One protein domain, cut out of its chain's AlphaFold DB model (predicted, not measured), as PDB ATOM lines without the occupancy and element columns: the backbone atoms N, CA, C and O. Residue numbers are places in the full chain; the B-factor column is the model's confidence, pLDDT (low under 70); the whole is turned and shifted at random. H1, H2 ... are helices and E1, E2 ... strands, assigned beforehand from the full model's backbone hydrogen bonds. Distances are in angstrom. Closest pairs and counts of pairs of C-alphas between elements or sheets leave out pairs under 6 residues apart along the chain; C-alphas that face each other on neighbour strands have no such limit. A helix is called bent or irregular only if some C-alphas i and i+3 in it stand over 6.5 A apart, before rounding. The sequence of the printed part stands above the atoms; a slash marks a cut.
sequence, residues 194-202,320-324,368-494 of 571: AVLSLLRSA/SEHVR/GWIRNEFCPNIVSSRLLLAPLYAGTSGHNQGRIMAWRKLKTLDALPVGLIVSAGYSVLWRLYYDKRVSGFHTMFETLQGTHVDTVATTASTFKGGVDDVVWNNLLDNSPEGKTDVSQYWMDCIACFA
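AT A GLANCE: This is residues 194 to 202, 320 to 324 and 368 to 494 of the 571 residues of an uncharacterized protein of Archangium sp. Cb G35 (UniProt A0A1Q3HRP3). This is a compact helical body in which H4, the longest helix, and H5 lie side by side in the middle and run opposite ways, with H3 packed steeply tilted on both of them at one side and the hairpin of H6 and H7 on the other side, where the first part of H7 meets H5. Short H1 packs on H4 and H6, while H2 sits off at one end and touches no helix, and residues 450 to 465 form a long loop along the outside. The printed part has 141 residues, with seven named helices and one short strand in the order H1, E1, H2, H3, H4, H5, H6, H7; the class is mostly helix. The radius of gyration of the C-alphas is 14.4 A, and the C-alphas span 41 by 34 by 27 A.

IN THESE COORDINATES: H4, residues 414 to 430, is 21.0 A long, from C-alpha 414 at (245.261, 265.315, 158.189) to C-alpha 430 at (225.045, 266.893, 163.703). It is only just irregular: C-alphas 427 and 430 are 6.7 A apart. H5 is residues 440 to 449, 15.8 A, and H3 is residues 394 to 403, 14.1 A. H6 is residues 466 to 473, 10.4 A; H7 is residues 482 to 493, 16.7 A, ending with C-alpha 493 at (226.473, 249.448, 148.180). H1 is residues 194 to 199, 8.7 A, H2 residues 376 to 383, 10.5 A, and E1 residues 322 to 324, 6.7 A.

HOW THE PARTS SIT: H4 and H5 are the hubs, touching three helices each. They form a helical hairpin at a shallow tilt of 29 degrees; their closest C-alphas, of Gly 415 and Thr 447, are 4.5 A apart. H3 touches H4, closest at Ile 400 and Gly 415, C-alphas 5.6 A apart, a hairpin at a steep tilt of 43 degrees. H3 also touches H5 at a steep tilt of 47 degrees, the same way, with the closest C-alphas, of Gln 397 and Gly 446, 5.4 A apart. H7 touches H5 with residues 482 to 486 alone, and the closest C-alphas, of Leu 444 and Val 482, are 6.3 A apart. H6 and H7 form a hairpin at 25 degrees, closest at the C-alphas of Leu 471 and Tyr 485, 6.2 A. H1 touches H4, about perpendicular at 83 degrees, with the C-alphas of Val 195 and Val 424 closest at 5.1 A; it touches H6 at Ala 194 and Val 467, closest C-alphas 6.2 A. E1 pairs with no named strand; its closest C-alpha to H5 is that of Arg 324, 6.8 A from that of Gln 445. Every O i to N i+4 pair is within hydrogen-bond range in H1, H2, H3, H6 and H7; H4 has 12 of 13, and H5 has 1 of 6 beside 5 of 7 O i to N i+3 pairs.

THE WHOLE: The two C-alphas farthest apart, of Phe 374 and Thr 408, are 43.2 A apart. Residues 203 to 319 and 325 to 367 are not printed, with gaps of 29.9 A and 14.6 A between C-alphas. Of the links printed whole, H5 to H6 is long. The mean pLDDT of the printed part is 82.9; residues 368 to 371, 388 to 392, 430 to 437 and 453 are under 70.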
ATOM      1  N   ALA A 194     228.070 254.051 153.885       92.50
ATOM      2  CA  ALA A 194     229.483 254.391 153.883       92.50
ATOM      3  C   ALA A 194     229.936 255.022 155.210       92.50
ATOM      4  O   ALA A 194     230.945 254.608 155.781       92.50
ATOM      5  N   VAL A 195     229.174 255.975 155.761       91.56
ATOM      6  CA  VAL A 195     229.536 256.599 157.047       91.56
ATOM      7  C   VAL A 195     229.353 255.666 158.246       91.56
ATOM      8  O   VAL A 195     230.092 255.812 159.215       91.56
ATOM      9  N   LEU A 196     228.428 254.697 158.206       90.25
ATOM     10  CA  LEU A 196     228.343 253.647 159.233       90.25
ATOM     11  C   LEU A 196     229.557 252.713 159.177       90.25
ATOM     12  O   LEU A 196     230.085 252.342 160.222       90.25
ATOM     13  N   SER A 197     230.056 252.394 157.981       92.56
ATOM     14  CA  SER A 197     231.318 251.662 157.842       92.56
ATOM     15  C   SER A 197     232.492 252.467 158.414       92.56
ATOM     16  O   SER A 197     233.258 251.926 159.208       92.56
ATOM     17  N   LEU A 198     232.603 253.764 158.095       94.12
ATOM     18  CA  LEU A 198     233.646 254.640 158.653       94.12
ATOM     19  C   LEU A 198     233.539 254.797 160.177       94.12
ATOM     20  O   LEU A 198     234.560 254.866 160.856       94.12
ATOM     21  N   LEU A 199     232.326 254.830 160.734       93.31
ATOM     22  CA  LEU A 199     232.088 254.905 162.180       93.31
ATOM     23  C   LEU A 199     232.728 253.729 162.937       93.31
ATOM     24  O   LEU A 199     233.176 253.902 164.069       93.31
ATOM     25  N   ARG A 200     232.786 252.554 162.299       91.38
ATOM     26  CA  ARG A 200     233.386 251.320 162.827       91.38
ATOM     27  C   ARG A 200     234.890 251.203 162.551       91.38
ATOM     28  O   ARG A 200     235.513 250.239 162.995       91.38
ATOM     29  N   SER A 201     235.486 252.151 161.826       93.75
ATOM     30  CA  SER A 201     236.895 252.095 161.435       93.75
ATOM     31  C   SER A 201     237.823 252.326 162.632       93.75
ATOM     32  O   SER A 201     238.079 253.457 163.057       93.75
ATOM     33  N   ALA A 202     238.413 251.242 163.139       92.31
ATOM     34  CA  ALA A 202     239.451 251.314 164.169       92.31
ATOM     35  C   ALA A 202     240.709 252.057 163.679       92.31
ATOM     36  O   ALA A 202     241.428 252.666 164.473       92.31
ATOM     37  N   SER A 320     240.302 279.767 154.043       71.56
ATOM     38  CA  SER A 320     240.813 278.977 152.927       71.56
ATOM     39  C   SER A 320     239.943 279.212 151.704       71.56
ATOM     40  O   SER A 320     238.742 279.455 151.830       71.56
ATOM     41  N   GLU A 321     240.528 279.071 150.520       73.19
ATOM     42  CA  GLU A 321     239.771 279.097 149.272       73.19
ATOM     43  C   GLU A 321     238.743 277.960 149.229       73.19
ATOM     44  O   GLU A 321     238.989 276.846 149.702       73.19
ATOM     45  N   HIS A 322     237.588 278.220 148.623       77.62
ATOM     46  CA  HIS A 322     236.554 277.211 148.441       77.62
ATOM     47  C   HIS A 322     236.840 276.406 147.178       77.62
ATOM     48  O   HIS A 322     236.741 276.929 146.073       77.62
ATOM     49  N   VAL A 323     237.177 275.127 147.335       82.44
ATOM     50  CA  VAL A 323     237.430 274.219 146.205       82.44
ATOM     51  C   VAL A 323     236.169 273.428 145.851       82.44
ATOM     52  O   VAL A 323     235.371 273.108 146.741       82.44
ATOM     53  N   ARG A 324     235.938 273.163 144.564       84.38
ATOM     54  CA  ARG A 324     234.741 272.484 144.045       84.38
ATOM     55  C   ARG A 324     235.127 271.484 142.964       84.38
ATOM     56  O   ARG A 324     235.957 271.790 142.120       84.38
ATOM     57  N   GLY A 368     224.478 281.713 151.376       46.28
ATOM     58  CA  GLY A 368     225.126 280.423 151.628       46.28
ATOM     59  C   GLY A 368     224.304 279.184 151.250       46.28
ATOM     60  O   GLY A 368     224.798 278.072 151.447       46.28
ATOM     61  N   TRP A 369     223.068 279.342 150.747       51.97
ATOM     62  CA  TRP A 369     222.109 278.223 150.669       51.97
ATOM     63  C   TRP A 369     221.209 278.198 149.425       51.97
ATOM     64  O   TRP A 369     220.458 277.235 149.267       51.97
ATOM     65  N   ILE A 370     221.298 279.195 148.535       57.34
ATOM     66  CA  ILE A 370     220.627 279.186 147.227       57.34
ATOM     67  C   ILE A 370     221.553 278.586 146.159       57.34
ATOM     68  O   ILE A 370     222.740 278.918 146.102       57.34
ATOM     69  N   ARG A 371     221.013 277.703 145.311       66.00
ATOM     70  CA  ARG A 371     221.772 276.965 144.296       66.00
ATOM     71  C   ARG A 371     221.414 277.423 142.894       66.00
ATOM     72  O   ARG A 371     220.247 277.462 142.530       66.00
ATOM     73  N   ASN A 372     222.449 277.713 142.114       74.00
ATOM     74  CA  ASN A 372     222.317 277.935 140.687       74.00
ATOM     75  C   ASN A 372     222.475 276.609 139.935       74.00
ATOM     76  O   ASN A 372     223.600 276.163 139.714       74.00
ATOM     77  N   GLU A 373     221.370 275.996 139.514       81.19
ATOM     78  CA  GLU A 373     221.372 274.691 138.823       81.19
ATOM     79  C   GLU A 373     221.931 274.748 137.378       81.19
ATOM     80  O   GLU A 373     221.931 273.748 136.659       81.19
ATOM     81  N   PHE A 374     222.446 275.903 136.942       80.06
ATOM     82  CA  PHE A 374     223.242 276.055 135.714       80.06
ATOM     83  C   PHE A 374     224.760 276.021 135.963       80.06
ATOM     84  O   PHE A 374     225.539 276.106 135.013       80.06
ATOM     85  N   CYS A 375     225.207 275.942 137.221       79.62
ATOM     86  CA  CYS A 375     226.631 275.951 137.548       79.62
ATOM     87  C   CYS A 375     227.315 274.607 137.243       79.62
ATOM     88  O   CYS A 375     226.783 273.560 137.634       79.62
ATOM     89  N   PRO A 376     228.527 274.615 136.646       83.38
ATOM     90  CA  PRO A 376     229.258 273.394 136.301       83.38
ATOM     91  C   PRO A 376     229.457 272.429 137.473       83.38
ATOM     92  O   PRO A 376     229.219 271.231 137.318       83.38
ATOM     93  N   ASN A 377     229.819 272.920 138.663       82.31
ATOM     94  CA  ASN A 377     229.996 272.080 139.850       82.31
ATOM     95  C   ASN A 377     228.703 271.381 140.300       82.31
ATOM     96  O   ASN A 377     228.744 270.239 140.766       82.31
ATOM     97  N   ILE A 378     227.555 272.057 140.168       83.38
ATOM     98  CA  ILE A 378     226.259 271.486 140.544       83.38
ATOM     99  C   ILE A 378     225.896 270.391 139.550       83.38
ATOM    100  O   ILE A 378     225.704 269.250 139.968       83.38
ATOM    101  N   VAL A 379     225.918 270.693 138.249       87.31
ATOM    102  CA  VAL A 379     225.649 269.705 137.191       87.31
ATOM    103  C   VAL A 379     226.584 268.497 137.317       87.31
ATOM    104  O   VAL A 379     226.125 267.358 137.281       87.31
ATOM    105  N   SER A 380     227.877 268.727 137.570       89.56
ATOM    106  CA  SER A 380     228.869 267.660 137.759       89.56
ATOM    107  C   SER A 380     228.541 266.755 138.948       89.56
ATOM    108  O   SER A 380     228.553 265.533 138.820       89.56
ATOM    109  N   SER A 381     228.190 267.341 140.094       87.88
ATOM    110  CA  SER A 381     227.815 266.579 141.293       87.88
ATOM    111  C   SER A 381     226.533 265.766 141.070       87.88
ATOM    112  O   SER A 381     226.447 264.618 141.502       87.88
ATOM    113  N   ARG A 382     225.547 266.331 140.359       88.88
ATOM    114  CA  ARG A 382     224.294 265.637 140.017       88.88
ATOM    115  C   ARG A 382     224.506 264.482 139.047       88.88
ATOM    116  O   ARG A 382     223.886 263.441 139.226       88.88
ATOM    117  N   LEU A 383     225.385 264.639 138.057       91.62
ATOM    118  CA  LEU A 383     225.754 263.558 137.135       91.62
ATOM    119  C   LEU A 383     226.499 262.419 137.844       91.62
ATOM    120  O   LEU A 383     226.395 261.262 137.451       91.62
ATOM    121  N   LEU A 384     227.207 262.724 138.931       91.81
ATOM    122  CA  LEU A 384     227.756 261.711 139.832       91.81
ATOM    123  C   LEU A 384     226.704 261.131 140.788       91.81
ATOM    124  O   LEU A 384     227.041 260.311 141.634       91.81
ATOM    125  N   LEU A 385     225.437 261.545 140.682       91.38
ATOM    126  CA  LEU A 385     224.341 261.165 141.576       91.38
ATOM    127  C   LEU A 385     224.641 261.485 143.047       91.38
ATOM    128  O   LEU A 385     224.045 260.894 143.945       91.38
ATOM    129  N   ALA A 386     225.555 262.416 143.324       86.88
ATOM    130  CA  ALA A 386     225.896 262.779 144.688       86.88
ATOM    131  C   ALA A 386     224.695 263.465 145.363       86.88
ATOM    132  O   ALA A 386     224.062 264.338 144.750       86.88
ATOM    133  N   PRO A 387     224.370 263.115 146.624       71.19
ATOM    134  CA  PRO A 387     223.348 263.829 147.366       71.19
ATOM    135  C   PRO A 387     223.786 265.292 147.472       71.19
ATOM    136  O   PRO A 387     224.922 265.588 147.836       71.19
ATOM    137  N   LEU A 388     222.885 266.180 147.045       61.91
ATOM    138  CA  LEU A 388     223.072 267.620 146.836       61.91
ATOM    139  C   LEU A 388     224.144 268.262 147.706       61.91
ATOM    140  O   LEU A 388     224.104 268.106 148.918       61.91
ATOM    141  N   TYR A 389     225.027 269.063 147.105       58.97
ATOM    142  CA  TYR A 389     226.059 269.762 147.856       58.97
ATOM    143  C   TYR A 389     226.244 271.226 147.447       58.97
ATOM    144  O   TYR A 389     226.319 271.574 146.273       58.97
ATOM    145  N   ALA A 390     226.352 272.075 148.467       51.56
ATOM    146  CA  ALA A 390     226.836 273.445 148.430       51.56
ATOM    147  C   ALA A 390     228.374 273.590 148.358       51.56
ATOM    148  O   ALA A 390     228.872 274.656 148.670       51.56
ATOM    149  N   GLY A 391     229.151 272.599 147.919       57.59
ATOM    150  CA  GLY A 391     230.609 272.714 147.789       57.59
ATOM    151  C   GLY A 391     231.418 272.947 149.101       57.59
ATOM    152  O   GLY A 391     230.852 273.431 150.070       57.59
ATOM    153  N   THR A 392     232.718 272.567 149.181       64.62
ATOM    154  CA  THR A 392     233.559 272.589 150.424       64.62
ATOM    155  C   THR A 392     233.096 273.534 151.539       64.62
ATOM    156  O   THR A 392     233.185 274.761 151.411       64.62
ATOM    157  N   SER A 393     232.627 272.946 152.648       74.06
ATOM    158  CA  SER A 393     232.303 273.662 153.882       74.06
ATOM    159  C   SER A 393     233.548 274.311 154.472       74.06
ATOM    160  O   SER A 393     234.530 273.640 154.801       74.06
ATOM    161  N   GLY A 394     233.471 275.625 154.698       74.94
ATOM    162  CA  GLY A 394     234.534 276.383 155.361       74.94
ATOM    163  C   GLY A 394     234.799 275.943 156.809       74.94
ATOM    164  O   GLY A 394     235.819 276.329 157.376       74.94
ATOM    165  N   HIS A 395     233.914 275.144 157.428       80.94
ATOM    166  CA  HIS A 395     234.240 274.480 158.694       80.94
ATOM    167  C   HIS A 395     235.273 273.383 158.461       80.94
ATOM    168  O   HIS A 395     236.310 273.418 159.103       80.94
ATOM    169  N   ASN A 396     235.041 272.465 157.518       87.31
ATOM    170  CA  ASN A 396     235.985 271.379 157.256       87.31
ATOM    171  C   ASN A 396     237.357 271.933 156.840       87.31
ATOM    172  O   ASN A 396     238.371 271.651 157.477       87.31
ATOM    173  N   GLN A 397     237.373 272.820 155.842       86.94
ATOM    174  CA  GLN A 397     238.619 273.376 155.315       86.94
ATOM    175  C   GLN A 397     239.415 274.154 156.373       86.94
ATOM    176  O   GLN A 397     240.597 273.892 156.579       86.94
ATOM    177  N   GLY A 398     238.758 275.057 157.113       86.50
ATOM    178  CA  GLY A 398     239.426 275.849 158.147       86.50
ATOM    179  C   GLY A 398     239.987 275.000 159.294       86.50
ATOM    180  O   GLY A 398     240.921 275.426 159.972       86.50
ATOM    181  N   ARG A 399     239.445 273.795 159.512       89.69
ATOM    182  CA  ARG A 399     239.911 272.854 160.542       89.69
ATOM    183  C   ARG A 399     241.114 272.062 160.056       89.69
ATOM    184  O   ARG A 399     242.077 271.962 160.805       89.69
ATOM    185  N   ILE A 400     241.107 271.601 158.804       91.44
ATOM    186  CA  ILE A 400     242.288 271.003 158.159       91.44
ATOM    187  C   ILE A 400     243.473 271.973 158.248       91.44
ATOM    188  O   ILE A 400     244.533 271.614 158.757       91.44
ATOM    189  N   MET A 401     243.262 273.233 157.858       89.31
ATOM    190  CA  MET A 401     244.308 274.260 157.892       89.31
ATOM    191  C   MET A 401     244.805 274.573 159.308       89.31
ATOM    192  O   MET A 401     245.990 274.834 159.496       89.31
ATOM    193  N   ALA A 402     243.926 274.550 160.317       89.94
ATOM    194  CA  ALA A 402     244.327 274.758 161.708       89.94
ATOM    195  C   ALA A 402     245.222 273.620 162.219       89.94
ATOM    196  O   ALA A 402     246.267 273.888 162.807       89.94
ATOM    197  N   TRP A 403     244.859 272.365 161.937       91.50
ATOM    198  CA  TRP A 403     245.668 271.198 162.304       91.50
ATOM    199  C   TRP A 403     247.018 271.169 161.581       91.50
ATOM    200  O   TRP A 403     248.024 270.817 162.191       91.50
ATOM    201  N   ARG A 404     247.078 271.631 160.328       89.38
ATOM    202  CA  ARG A 404     248.330 271.742 159.559       89.38
ATOM    203  C   ARG A 404     249.316 272.791 160.075       89.38
ATOM    204  O   ARG A 404     250.455 272.818 159.624       89.38
ATOM    205  N   LYS A 405     248.937 273.625 161.048       87.88
ATOM    206  CA  LYS A 405     249.903 274.488 161.750       87.88
ATOM    207  C   LYS A 405     250.824 273.692 162.684       87.88
ATOM    208  O   LYS A 405     251.898 274.184 163.026       87.88
ATOM    209  N   LEU A 406     250.432 272.478 163.081       88.75
ATOM    210  CA  LEU A 406     251.248 271.575 163.891       88.75
ATOM    211  C   LEU A 406     252.153 270.736 162.976       88.75
ATOM    212  O   LEU A 406     251.739 269.696 162.471       88.75
ATOM    213  N   LYS A 407     253.402 271.179 162.775       86.88
ATOM    214  CA  LYS A 407     254.395 270.499 161.907       86.88
ATOM    215  C   LYS A 407     254.678 269.048 162.307       86.88
ATOM    216  O   LYS A 407     255.075 268.220 161.499       86.88
ATOM    217  N   THR A 408     254.454 268.722 163.573       88.62
ATOM    218  CA  THR A 408     254.544 267.364 164.122       88.62
ATOM    219  C   THR A 408     253.544 266.391 163.483       88.62
ATOM    220  O   THR A 408     253.719 265.179 163.583       88.62
ATOM    221  N   LEU A 409     252.535 266.901 162.766       90.06
ATOM    222  CA  LEU A 409     251.550 266.124 162.015       90.06
ATOM    223  C   LEU A 409     251.852 266.014 160.512       90.06
ATOM    224  O   LEU A 409     251.028 265.466 159.780       90.06
ATOM    225  N   ASP A 410     253.006 266.483 160.024       87.69
ATOM    226  CA  ASP A 410     253.370 266.418 158.594       87.69
ATOM    227  C   ASP A 410     253.451 264.973 158.062       87.69
ATOM    228  O   ASP A 410     253.275 264.727 156.869       87.69
ATOM    229  N   ALA A 411     253.647 263.998 158.954       87.50
ATOM    230  CA  ALA A 411     253.618 262.573 158.632       87.50
ATOM    231  C   ALA A 411     252.202 261.961 158.614       87.50
ATOM    232  O   ALA A 411     252.067 260.777 158.318       87.50
ATOM    233  N   LEU A 412     251.148 262.719 158.943       90.25
ATOM    234  CA  LEU A 412     249.766 262.236 158.948       90.25
ATOM    235  C   LEU A 412     248.932 262.840 157.805       90.25
ATOM    236  O   LEU A 412     249.043 264.035 157.512       90.25
ATOM    237  N   PRO A 413     247.994 262.067 157.227       92.00
ATOM    238  CA  PRO A 413     247.073 262.531 156.199       92.00
ATOM    239  C   PRO A 413     245.912 263.321 156.834       92.00
ATOM    240  O   PRO A 413     244.758 262.892 156.809       92.00
ATOM    241  N   VAL A 414     246.215 264.477 157.436       93.06
ATOM    242  CA  VAL A 414     245.261 265.315 158.189       93.06
ATOM    243  C   VAL A 414     244.006 265.619 157.373       93.06
ATOM    244  O   VAL A 414     242.900 265.450 157.888       93.06
ATOM    245  N   GLY A 415     244.153 266.010 156.102       92.12
ATOM    246  CA  GLY A 415     243.026 266.265 155.210       92.12
ATOM    247  C   GLY A 415     242.036 265.098 155.136       92.12
ATOM    248  O   GLY A 415     240.828 265.324 155.250       92.12
ATOM    249  N   LEU A 416     242.529 263.859 155.009       93.94
ATOM    250  CA  LEU A 416     241.690 262.657 154.958       93.94
ATOM    251  C   LEU A 416     241.039 262.372 156.309       93.94
ATOM    252  O   LEU A 416     239.828 262.165 156.364       93.94
ATOM    253  N   ILE A 417     241.828 262.386 157.389       95.00
ATOM    254  CA  ILE A 417     241.359 262.060 158.744       95.00
ATOM    255  C   ILE A 417     240.219 263.001 159.147       95.00
ATOM    256  O   ILE A 417     239.147 262.555 159.562       95.00
ATOM    257  N   VAL A 418     240.430 264.309 158.972       94.75
ATOM    258  CA  VAL A 418     239.452 265.340 159.332       94.75
ATOM    259  C   VAL A 418     238.212 265.246 158.442       94.75
ATOM    260  O   VAL A 418     237.097 265.312 158.960       94.75
ATOM    261  N   SER A 419     238.379 265.048 157.129       93.94
ATOM    262  CA  SER A 419     237.247 264.973 156.197       93.94
ATOM    263  C   SER A 419     236.391 263.724 156.420       93.94
ATOM    264  O   SER A 419     235.169 263.840 156.475       93.94
ATOM    265  N   ALA A 420     237.004 262.551 156.614       94.88
ATOM    266  CA  ALA A 420     236.288 261.307 156.897       94.88
ATOM    267  C   ALA A 420     235.553 261.366 158.242       94.88
ATOM    268  O   ALA A 420     234.369 261.034 158.317       94.88
ATOM    269  N   GLY A 421     236.215 261.869 159.289       95.12
ATOM    270  CA  GLY A 421     235.579 262.065 160.586       95.12
ATOM    271  C   GLY A 421     234.403 263.042 160.510       95.12
ATOM    272  O   GLY A 421     233.349 262.775 161.089       95.12
ATOM    273  N   TYR A 422     234.524 264.143 159.754       92.38
ATOM    274  CA  TYR A 422     233.398 265.054 159.524       92.38
ATOM    275  C   TYR A 422     232.251 264.410 158.756       92.38
ATOM    276  O   TYR A 422     231.105 264.690 159.103       92.38
ATOM    277  N   SER A 423     232.519 263.542 157.774       91.06
ATOM    278  CA  SER A 423     231.457 262.779 157.103       91.06
ATOM    279  C   SER A 423     230.622 262.020 158.130       91.06
ATOM    280  O   SER A 423     229.401 262.115 158.117       91.06
ATOM    281  N   VAL A 424     231.273 261.335 159.075       91.31
ATOM    282  CA  VAL A 424     230.601 260.573 160.138       91.31
ATOM    283  C   VAL A 424     229.867 261.494 161.116       91.31
ATOM    284  O   VAL A 424     228.659 261.353 161.315       91.31
ATOM    285  N   LEU A 425     230.570 262.465 161.711       87.94
ATOM    286  CA  LEU A 425     230.004 263.395 162.695       87.94
ATOM    287  C   LEU A 425     228.808 264.146 162.113       87.94
ATOM    288  O   LEU A 425     227.760 264.250 162.751       87.94
ATOM    289  N   TRP A 426     228.950 264.686 160.905       82.94
ATOM    290  CA  TRP A 426     227.889 265.479 160.324       82.94
ATOM    291  C   TRP A 426     226.731 264.646 159.824       82.94
ATOM    292  O   TRP A 426     225.590 264.998 160.126       82.94
ATOM    293  N   ARG A 427     227.009 263.551 159.115       79.31
ATOM    294  CA  ARG A 427     225.949 262.741 158.528       79.31
ATOM    295  C   ARG A 427     225.181 261.929 159.553       79.31
ATOM    296  O   ARG A 427     224.047 261.577 159.258       79.31
ATOM    297  N   LEU A 428     225.777 261.624 160.709       77.94
ATOM    298  CA  LEU A 428     225.114 260.832 161.739       77.94
ATOM    299  C   LEU A 428     224.692 261.633 162.982       77.94
ATOM    300  O   LEU A 428     223.628 261.369 163.525       77.94
ATOM    301  N   TYR A 429     225.467 262.619 163.441       75.00
ATOM    302  CA  TYR A 429     225.272 263.198 164.785       75.00
ATOM    303  C   TYR A 429     224.929 264.694 164.800       75.00
ATOM    304  O   TYR A 429     224.283 265.165 165.737       75.00
ATOM    305  N   TYR A 430     225.315 265.452 163.770       66.62
ATOM    306  CA  TYR A 430     225.045 266.893 163.703       66.62
ATOM    307  C   TYR A 430     223.869 267.242 162.794       66.62
ATOM    308  O   TYR A 430     222.943 267.946 163.205       66.62
ATOM    309  N   ASP A 431     223.889 266.769 161.550       55.25
ATOM    310  CA  ASP A 431     222.767 266.924 160.641       55.25
ATOM    311  C   ASP A 431     221.860 265.716 160.825       55.25
ATOM    312  O   ASP A 431     221.954 264.750 160.083       55.25
ATOM    313  N   LYS A 432     220.965 265.787 161.822       48.47
ATOM    314  CA  LYS A 432     219.917 264.783 162.108       48.47
ATOM    315  C   LYS A 432     218.922 264.576 160.950       48.47
ATOM    316  O   LYS A 432     217.833 264.053 161.163       48.47
ATOM    317  N   ARG A 433     219.244 265.032 159.732       46.28
ATOM    318  CA  ARG A 433     218.444 264.896 158.515       46.28
ATOM    319  C   ARG A 433     219.216 264.241 157.380       46.28
ATOM    320  O   ARG A 433     220.430 264.360 157.270       46.28
ATOM    321  N   VAL A 434     218.462 263.681 156.440       42.12
ATOM    322  CA  VAL A 434     218.936 263.379 155.084       42.12
ATOM    323  C   VAL A 434     219.053 264.687 154.289       42.12
ATOM    324  O   VAL A 434     218.397 264.902 153.278       42.12
ATOM    325  N   SER A 435     219.822 265.631 154.819       45.81
ATOM    326  CA  SER A 435     219.983 266.958 154.243       45.81
ATOM    327  C   SER A 435     220.981 266.896 153.080       45.81
ATOM    328  O   SER A 435     221.902 266.077 153.089       45.81
ATOM    329  N   GLY A 436     220.772 267.736 152.062       54.75
ATOM    330  CA  GLY A 436     221.719 267.967 150.962       54.75
ATOM    331  C   GLY A 436     222.839 268.934 151.363       54.75
ATOM    332  O   GLY A 436     223.119 269.892 150.636       54.75
ATOM    333  N   PHE A 437     223.366 268.750 152.571       62.19
ATOM    334  CA  PHE A 437     224.499 269.453 153.157       62.19
ATOM    335  C   PHE A 437     225.213 268.496 154.103       62.19
ATOM    336  O   PHE A 437     224.622 267.552 154.629       62.19
ATOM    337  N   HIS A 438     226.474 268.797 154.343       74.88
ATOM    338  CA  HIS A 438     227.428 267.975 155.058       74.88
ATOM    339  C   HIS A 438     227.520 266.543 154.520       74.88
ATOM    340  O   HIS A 438     227.594 265.584 155.289       74.88
ATOM    341  N   THR A 439     227.474 266.409 153.194       80.00
ATOM    342  CA  THR A 439     227.553 265.111 152.518       80.00
ATOM    343  C   THR A 439     228.983 264.554 152.564       80.00
ATOM    344  O   THR A 439     229.951 265.263 152.846       80.00
ATOM    345  N   MET A 440     229.161 263.265 152.305       87.38
ATOM    346  CA  MET A 440     230.501 262.669 152.247       87.38
ATOM    347  C   MET A 440     231.251 263.137 150.994       87.38
ATOM    348  O   MET A 440     232.444 263.438 151.043       87.38
ATOM    349  N   PHE A 441     230.533 263.268 149.873       87.25
ATOM    350  CA  PHE A 441     231.061 263.907 148.663       87.25
ATOM    351  C   PHE A 441     231.544 265.335 148.956       87.25
ATOM    352  O   PHE A 441     232.471 265.854 148.334       87.25
ATOM    353  N   GLU A 442     230.900 265.976 149.930       84.00
ATOM    354  CA  GLU A 442     231.188 267.326 150.364       84.00
ATOM    355  C   GLU A 442     232.494 267.478 151.107       84.00
ATOM    356  O   GLU A 442     233.302 268.371 150.816       84.00
ATOM    357  N   THR A 443     232.628 266.664 152.141       88.38
ATOM    358  CA  THR A 443     233.715 266.737 153.103       88.38
ATOM    359  C   THR A 443     235.015 266.363 152.417       88.38
ATOM    360  O   THR A 443     236.006 267.066 152.581       88.38
ATOM    361  N   LEU A 444     235.009 265.347 151.557       90.75
ATOM    362  CA  LEU A 444     236.223 264.838 150.919       90.75
ATOM    363  C   LEU A 444     236.831 265.775 149.876       90.75
ATOM    364  O   LEU A 444     238.042 265.740 149.665       90.75
ATOM    365  N   GLN A 445     236.058 266.705 149.311       89.31
ATOM    366  CA  GLN A 445     236.635 267.813 148.539       89.31
ATOM    367  C   GLN A 445     237.571 268.686 149.393       89.31
ATOM    368  O   GLN A 445     238.477 269.323 148.860       89.31
ATOM    369  N   GLY A 446     237.384 268.700 150.719       88.06
ATOM    370  CA  GLY A 446     238.246 269.399 151.669       88.06
ATOM    371  C   GLY A 446     239.679 268.871 151.701       88.06
ATOM    372  O   GLY A 446     240.580 269.638 152.016       88.06
ATOM    373  N   THR A 447     239.931 267.626 151.288       91.19
ATOM    374  CA  THR A 447     241.304 267.091 151.186       91.19
ATOM    375  C   THR A 447     242.190 267.921 150.254       91.19
ATOM    376  O   THR A 447     243.391 268.013 150.463       91.19
ATOM    377  N   HIS A 448     241.605 268.624 149.280       90.00
ATOM    378  CA  HIS A 448     242.343 269.460 148.330       90.00
ATOM    379  C   HIS A 448     242.794 270.812 148.884       90.00
ATOM    380  O   HIS A 448     243.595 271.480 148.230       90.00
ATOM    381  N   VAL A 449     242.321 271.230 150.068       86.44
ATOM    382  CA  VAL A 449     242.914 272.399 150.750       86.44
ATOM    383  C   VAL A 449     244.201 272.052 151.487       86.44
ATOM    384  O   VAL A 449     244.947 272.947 151.868       86.44
ATOM    385  N   ASP A 450     244.471 270.762 151.678       85.69
ATOM    386  CA  ASP A 450     245.673 270.288 152.336       85.69
ATOM    387  C   ASP A 450     246.877 270.375 151.383       85.69
ATOM    388  O   ASP A 450     247.051 269.562 150.472       85.69
ATOM    389  N   THR A 451     247.704 271.405 151.556       72.00
ATOM    390  CA  THR A 451     248.875 271.652 150.699       72.00
ATOM    391  C   THR A 451     250.111 270.851 151.109       72.00
ATOM    392  O   THR A 451     251.082 270.839 150.358       72.00
ATOM    393  N   VAL A 452     250.088 270.194 152.274       71.25
ATOM    394  CA  VAL A 452     251.196 269.389 152.834       71.25
ATOM    395  C   VAL A 452     250.786 267.911 152.872       71.25
ATOM    396  O   VAL A 452     251.107 267.166 153.792       71.25
ATOM    397  N   ALA A 453     249.979 267.498 151.895       63.94
ATOM    398  CA  ALA A 453     249.333 266.200 151.882       63.94
ATOM    399  C   ALA A 453     250.370 265.058 151.904       63.94
ATOM    400  O   ALA A 453     251.175 264.895 150.988       63.94
ATOM    401  N   THR A 454     250.362 264.283 152.990       73.06
ATOM    402  CA  THR A 454     251.214 263.103 153.162       73.06
ATOM    403  C   THR A 454     250.703 261.966 152.288       73.06
ATOM    404  O   THR A 454     249.495 261.736 152.209       73.06
ATOM    405  N   THR A 455     251.621 261.210 151.685       74.81
ATOM    406  CA  THR A 455     251.297 260.041 150.867       74.81
ATOM    407  C   THR A 455     250.479 259.017 151.665       74.81
ATOM    408  O   THR A 455     250.997 258.354 152.571       74.81
ATOM    409  N   ALA A 456     249.196 258.865 151.322       78.00
ATOM    410  CA  ALA A 456     248.276 257.985 152.038       78.00
ATOM    411  C   ALA A 456     248.574 256.497 151.800       78.00
ATOM    412  O   ALA A 456     248.196 255.671 152.625       78.00
ATOM    413  N   SER A 457     249.315 256.151 150.736       71.44
ATOM    414  CA  SER A 457     249.699 254.763 150.418       71.44
ATOM    415  C   SER A 457     250.571 254.094 151.489       71.44
ATOM    416  O   SER A 457     250.714 252.873 151.515       71.44
ATOM    417  N   THR A 458     251.148 254.887 152.396       77.00
ATOM    418  CA  THR A 458     251.902 254.389 153.554       77.00
ATOM    419  C   THR A 458     250.998 253.872 154.676       77.00
ATOM    420  O   THR A 458     251.447 253.111 155.537       77.00
ATOM    421  N   PHE A 459     249.712 254.231 154.659       81.94
ATOM    422  CA  PHE A 459     248.723 253.772 155.621       81.94
ATOM    423  C   PHE A 459     248.028 252.527 155.084       81.94
ATOM    424  O   PHE A 459     247.548 252.491 153.959       81.94
ATOM    425  N   LYS A 460     247.952 251.494 155.922       75.62
ATOM    426  CA  LYS A 460     247.171 250.291 155.636       75.62
ATOM    427  C   LYS A 460     245.882 250.350 156.434       75.62
ATOM    428  O   LYS A 460     245.932 250.523 157.659       75.62
ATOM    429  N   GLY A 461     244.745 250.200 155.769       72.75
ATOM    430  CA  GLY A 461     243.487 250.050 156.481       72.75
ATOM    431  C   GLY A 461     243.283 248.626 157.020       72.75
ATOM    432  O   GLY A 461     244.227 247.837 157.127       72.75
ATOM    433  N   GLY A 462     242.073 248.343 157.498       78.50
ATOM    434  CA  GLY A 462     241.713 247.047 158.081       78.50
ATOM    435  C   GLY A 462     241.216 246.064 157.024       78.50
ATOM    436  O   GLY A 462     240.718 246.486 155.986       78.50
ATOM    437  N   VAL A 463     241.303 244.758 157.299       75.75
ATOM    438  CA  VAL A 463     240.795 243.710 156.386       75.75
ATOM    439  C   VAL A 463     239.306 243.919 156.070       75.75
ATOM    440  O   VAL A 463     238.906 243.787 154.920       75.75
ATOM    441  N   ASP A 464     238.524 244.361 157.057       80.19
ATOM    442  CA  ASP A 464     237.074 244.564 156.929       80.19
ATOM    443  C   ASP A 464     236.662 246.044 156.789       80.19
ATOM    444  O   ASP A 464     235.486 246.384 156.912       80.19
ATOM    445  N   ASP A 465     237.619 246.947 156.548       86.44
ATOM    446  CA  ASP A 465     237.394 248.399 156.531       86.44
ATOM    447  C   ASP A 465     237.284 248.947 155.103       86.44
ATOM    448  O   ASP A 465     238.038 249.824 154.681       86.44
ATOM    449  N   VAL A 466     236.360 248.372 154.331       90.56
ATOM    450  CA  VAL A 466     236.246 248.572 152.874       90.56
ATOM    451  C   VAL A 466     236.175 250.051 152.494       90.56
ATOM    452  O   VAL A 466     236.885 250.494 151.597       90.56
ATOM    453  N   VAL A 467     235.360 250.843 153.191       94.19
ATOM    454  CA  VAL A 467     235.161 252.259 152.844       94.19
ATOM    455  C   VAL A 467     236.403 253.096 153.153       94.19
ATOM    456  O   VAL A 467     236.779 253.951 152.352       94.19
ATOM    457  N   TRP A 468     237.077 252.844 154.277       94.56
ATOM    458  CA  TRP A 468     238.332 253.525 154.591       94.56
ATOM    459  C   TRP A 468     239.468 253.096 153.654       94.56
ATOM    460  O   TRP A 468     240.239 253.946 153.215       94.56
ATOM    461  N   ASN A 469     239.545 251.810 153.300       92.62
ATOM    462  CA  ASN A 469     240.507 251.297 152.321       92.62
ATOM    463  C   ASN A 469     240.319 251.984 150.968       92.62
ATOM    464  O   ASN A 469     241.260 252.584 150.459       92.62
ATOM    465  N   ASN A 470     239.082 252.018 150.460       93.81
ATOM    466  CA  ASN A 470     238.764 252.719 149.220       93.81
ATOM    467  C   ASN A 470     239.152 254.201 149.302       93.81
ATOM    468  O   ASN A 470     239.627 254.769 148.322       93.81
ATOM    469  N   LEU A 471     238.975 254.847 150.459       94.38
ATOM    470  CA  LEU A 471     239.384 256.240 150.633       94.38
ATOM    471  C   LEU A 471     240.905 256.416 150.533       94.38
ATOM    472  O   LEU A 471     241.359 257.364 149.889       94.38
ATOM    473  N   LEU A 472     241.683 255.525 151.152       92.88
ATOM    474  CA  LEU A 472     243.146 255.529 151.065       92.88
ATOM    475  C   LEU A 472     243.621 255.288 149.626       92.88
ATOM    476  O   LEU A 472     244.445 256.058 149.126       92.88
ATOM    477  N   ASP A 473     243.050 254.290 148.951       92.62
ATOM    478  CA  ASP A 473     243.396 253.910 147.576       92.62
ATOM    479  C   ASP A 473     243.094 255.036 146.578       92.62
ATOM    480  O   ASP A 473     243.868 255.289 145.654       92.62
ATOM    481  N   ASN A 474     242.015 255.785 146.815       93.62
ATOM    482  CA  ASN A 474     241.642 256.954 146.017       93.62
ATOM    483  C   ASN A 474     242.340 258.251 146.448       93.62
ATOM    484  O   ASN A 474     242.027 259.317 145.915       93.62
ATOM    485  N   SER A 475     243.256 258.203 147.415       92.88
ATOM    486  CA  SER A 475     243.958 259.387 147.920       92.88
ATOM    487  C   SER A 475     245.473 259.183 148.033       92.88
ATOM    488  O   SER A 475     246.047 259.603 149.039       92.88
ATOM    489  N   PRO A 476     246.167 258.578 147.050       86.94
ATOM    490  CA  PRO A 476     247.558 258.140 147.211       86.94
ATOM    491  C   PRO A 476     248.505 259.278 147.613       86.94
ATOM    492  O   PRO A 476     249.411 259.069 148.414       86.94
ATOM    493  N   GLU A 477     248.251 260.500 147.147       86.00
ATOM    494  CA  GLU A 477     249.024 261.713 147.463       86.00
ATOM    495  C   GLU A 477     248.391 262.560 148.582       86.00
ATOM    496  O   GLU A 477     248.663 263.749 148.710       86.00
ATOM    497  N   GLY A 478     247.471 261.984 149.357       84.81
ATOM    498  CA  GLY A 478     246.728 262.674 150.412       84.81
ATOM    499  C   GLY A 478     245.633 263.633 149.907       84.81
ATOM    500  O   GLY A 478     244.994 264.318 150.706       84.81
ATOM    501  N   LYS A 479     245.375 263.655 148.595       90.25
ATOM    502  CA  LYS A 479     244.241 264.342 147.959       90.25
ATOM    503  C   LYS A 479     243.329 263.314 147.311       90.25
ATOM    504  O   LYS A 479     243.789 262.526 146.492       90.25
ATOM    505  N   THR A 480     242.048 263.334 147.661       91.69
ATOM    506  CA  THR A 480     241.098 262.320 147.193       91.69
ATOM    507  C   THR A 480     240.656 262.590 145.758       91.69
ATOM    508  O   THR A 480     240.195 263.695 145.452       91.69
ATOM    509  N   ASP A 481     240.690 261.582 144.886       92.81
ATOM    510  CA  ASP A 481     239.857 261.565 143.682       92.81
ATOM    511  C   ASP A 481     238.397 261.391 144.111       92.81
ATOM    512  O   ASP A 481     237.866 260.286 144.205       92.81
ATOM    513  N   VAL A 482     237.751 262.515 144.429       90.81
ATOM    514  CA  VAL A 482     236.409 262.533 145.028       90.81
ATOM    515  C   VAL A 482     235.394 261.817 144.142       90.81
ATOM    516  O   VAL A 482     234.503 261.145 144.653       90.81
ATOM    517  N   SER A 483     235.528 261.939 142.821       91.44
ATOM    518  CA  SER A 483     234.620 261.275 141.887       91.44
ATOM    519  C   SER A 483     234.799 259.763 141.880       91.44
ATOM    520  O   SER A 483     233.798 259.060 141.964       91.44
ATOM    521  N   GLN A 484     236.040 259.268 141.821       93.06
ATOM    522  CA  GLN A 484     236.289 257.831 141.790       93.06
ATOM    523  C   GLN A 484     235.939 257.197 143.134       93.06
ATOM    524  O   GLN A 484     235.159 256.256 143.162       93.06
ATOM    525  N   TYR A 485     236.367 257.797 144.246       93.69
ATOM    526  CA  TYR A 485     235.983 257.339 145.581       93.69
ATOM    527  C   TYR A 485     234.462 257.260 145.763       93.69
ATOM    528  O   TYR A 485     233.929 256.308 146.336       93.69
ATOM    529  N   TRP A 486     233.739 258.273 145.281       93.06
ATOM    530  CA  TRP A 486     232.285 258.283 145.354       93.06
ATOM    531  C   TRP A 486     231.655 257.182 144.500       93.06
ATOM    532  O   TRP A 486     230.739 256.504 144.965       93.06
ATOM    533  N   MET A 487     232.170 256.962 143.289       91.44
ATOM    534  CA  MET A 487     231.737 255.858 142.434       91.44
ATOM    535  C   MET A 487     232.055 254.492 143.048       91.44
ATOM    536  O   MET A 487     231.215 253.601 142.969       91.44
ATOM    537  N   ASP A 488     233.188 254.338 143.731       93.94
ATOM    538  CA  ASP A 488     233.532 253.112 144.454       93.94
ATOM    539  C   ASP A 488     232.572 252.881 145.629       93.94
ATOM    540  O   ASP A 488     232.126 251.760 145.857       93.94
ATOM    541  N   CYS A 489     232.166 253.941 146.340       93.44
ATOM    542  CA  CYS A 489     231.130 253.842 147.372       93.44
ATOM    543  C   CYS A 489     229.780 253.412 146.788       93.44
ATOM    544  O   CYS A 489     229.107 252.562 147.375       93.44
ATOM    545  N   ILE A 490     229.379 253.979 145.643       91.88
ATOM    546  CA  ILE A 490     228.180 253.534 144.927       91.88
ATOM    547  C   ILE A 490     228.332 252.059 144.555       91.88
ATOM    548  O   ILE A 490     227.477 251.271 144.931       91.88
ATOM    549  N   ALA A 491     229.436 251.647 143.933       91.50
ATOM    550  CA  ALA A 491     229.663 250.257 143.542       91.50
ATOM    551  C   ALA A 491     229.646 249.279 144.734       91.50
ATOM    552  O   ALA A 491     229.141 248.165 144.607       91.50
ATOM    553  N   CYS A 492     230.140 249.689 145.907       91.31
ATOM    554  CA  CYS A 492     230.117 248.861 147.116       91.31
ATOM    555  C   CYS A 492     228.701 248.567 147.632       91.31
ATOM    556  O   CYS A 492     228.476 247.499 148.203       91.31
ATOM    557  N   PHE A 493     227.765 249.507 147.485       91.56
ATOM    558  CA  PHE A 493     226.473 249.448 148.180       91.56
ATOM    559  C   PHE A 493     225.248 249.476 147.264       91.56
ATOM    560  O   PHE A 493     224.157 249.127 147.713       91.56
ATOM    561  N   ALA A 494     225.388 249.893 146.009       85.38
ATOM    562  CA  ALA A 494     224.276 250.014 145.080       85.38
ATOM    563  C   ALA A 494     223.623 248.657 144.811       85.38
ATOM    564  O   ALA A 494     224.265 247.607 144.738       85.38
TER     565      ALA A 494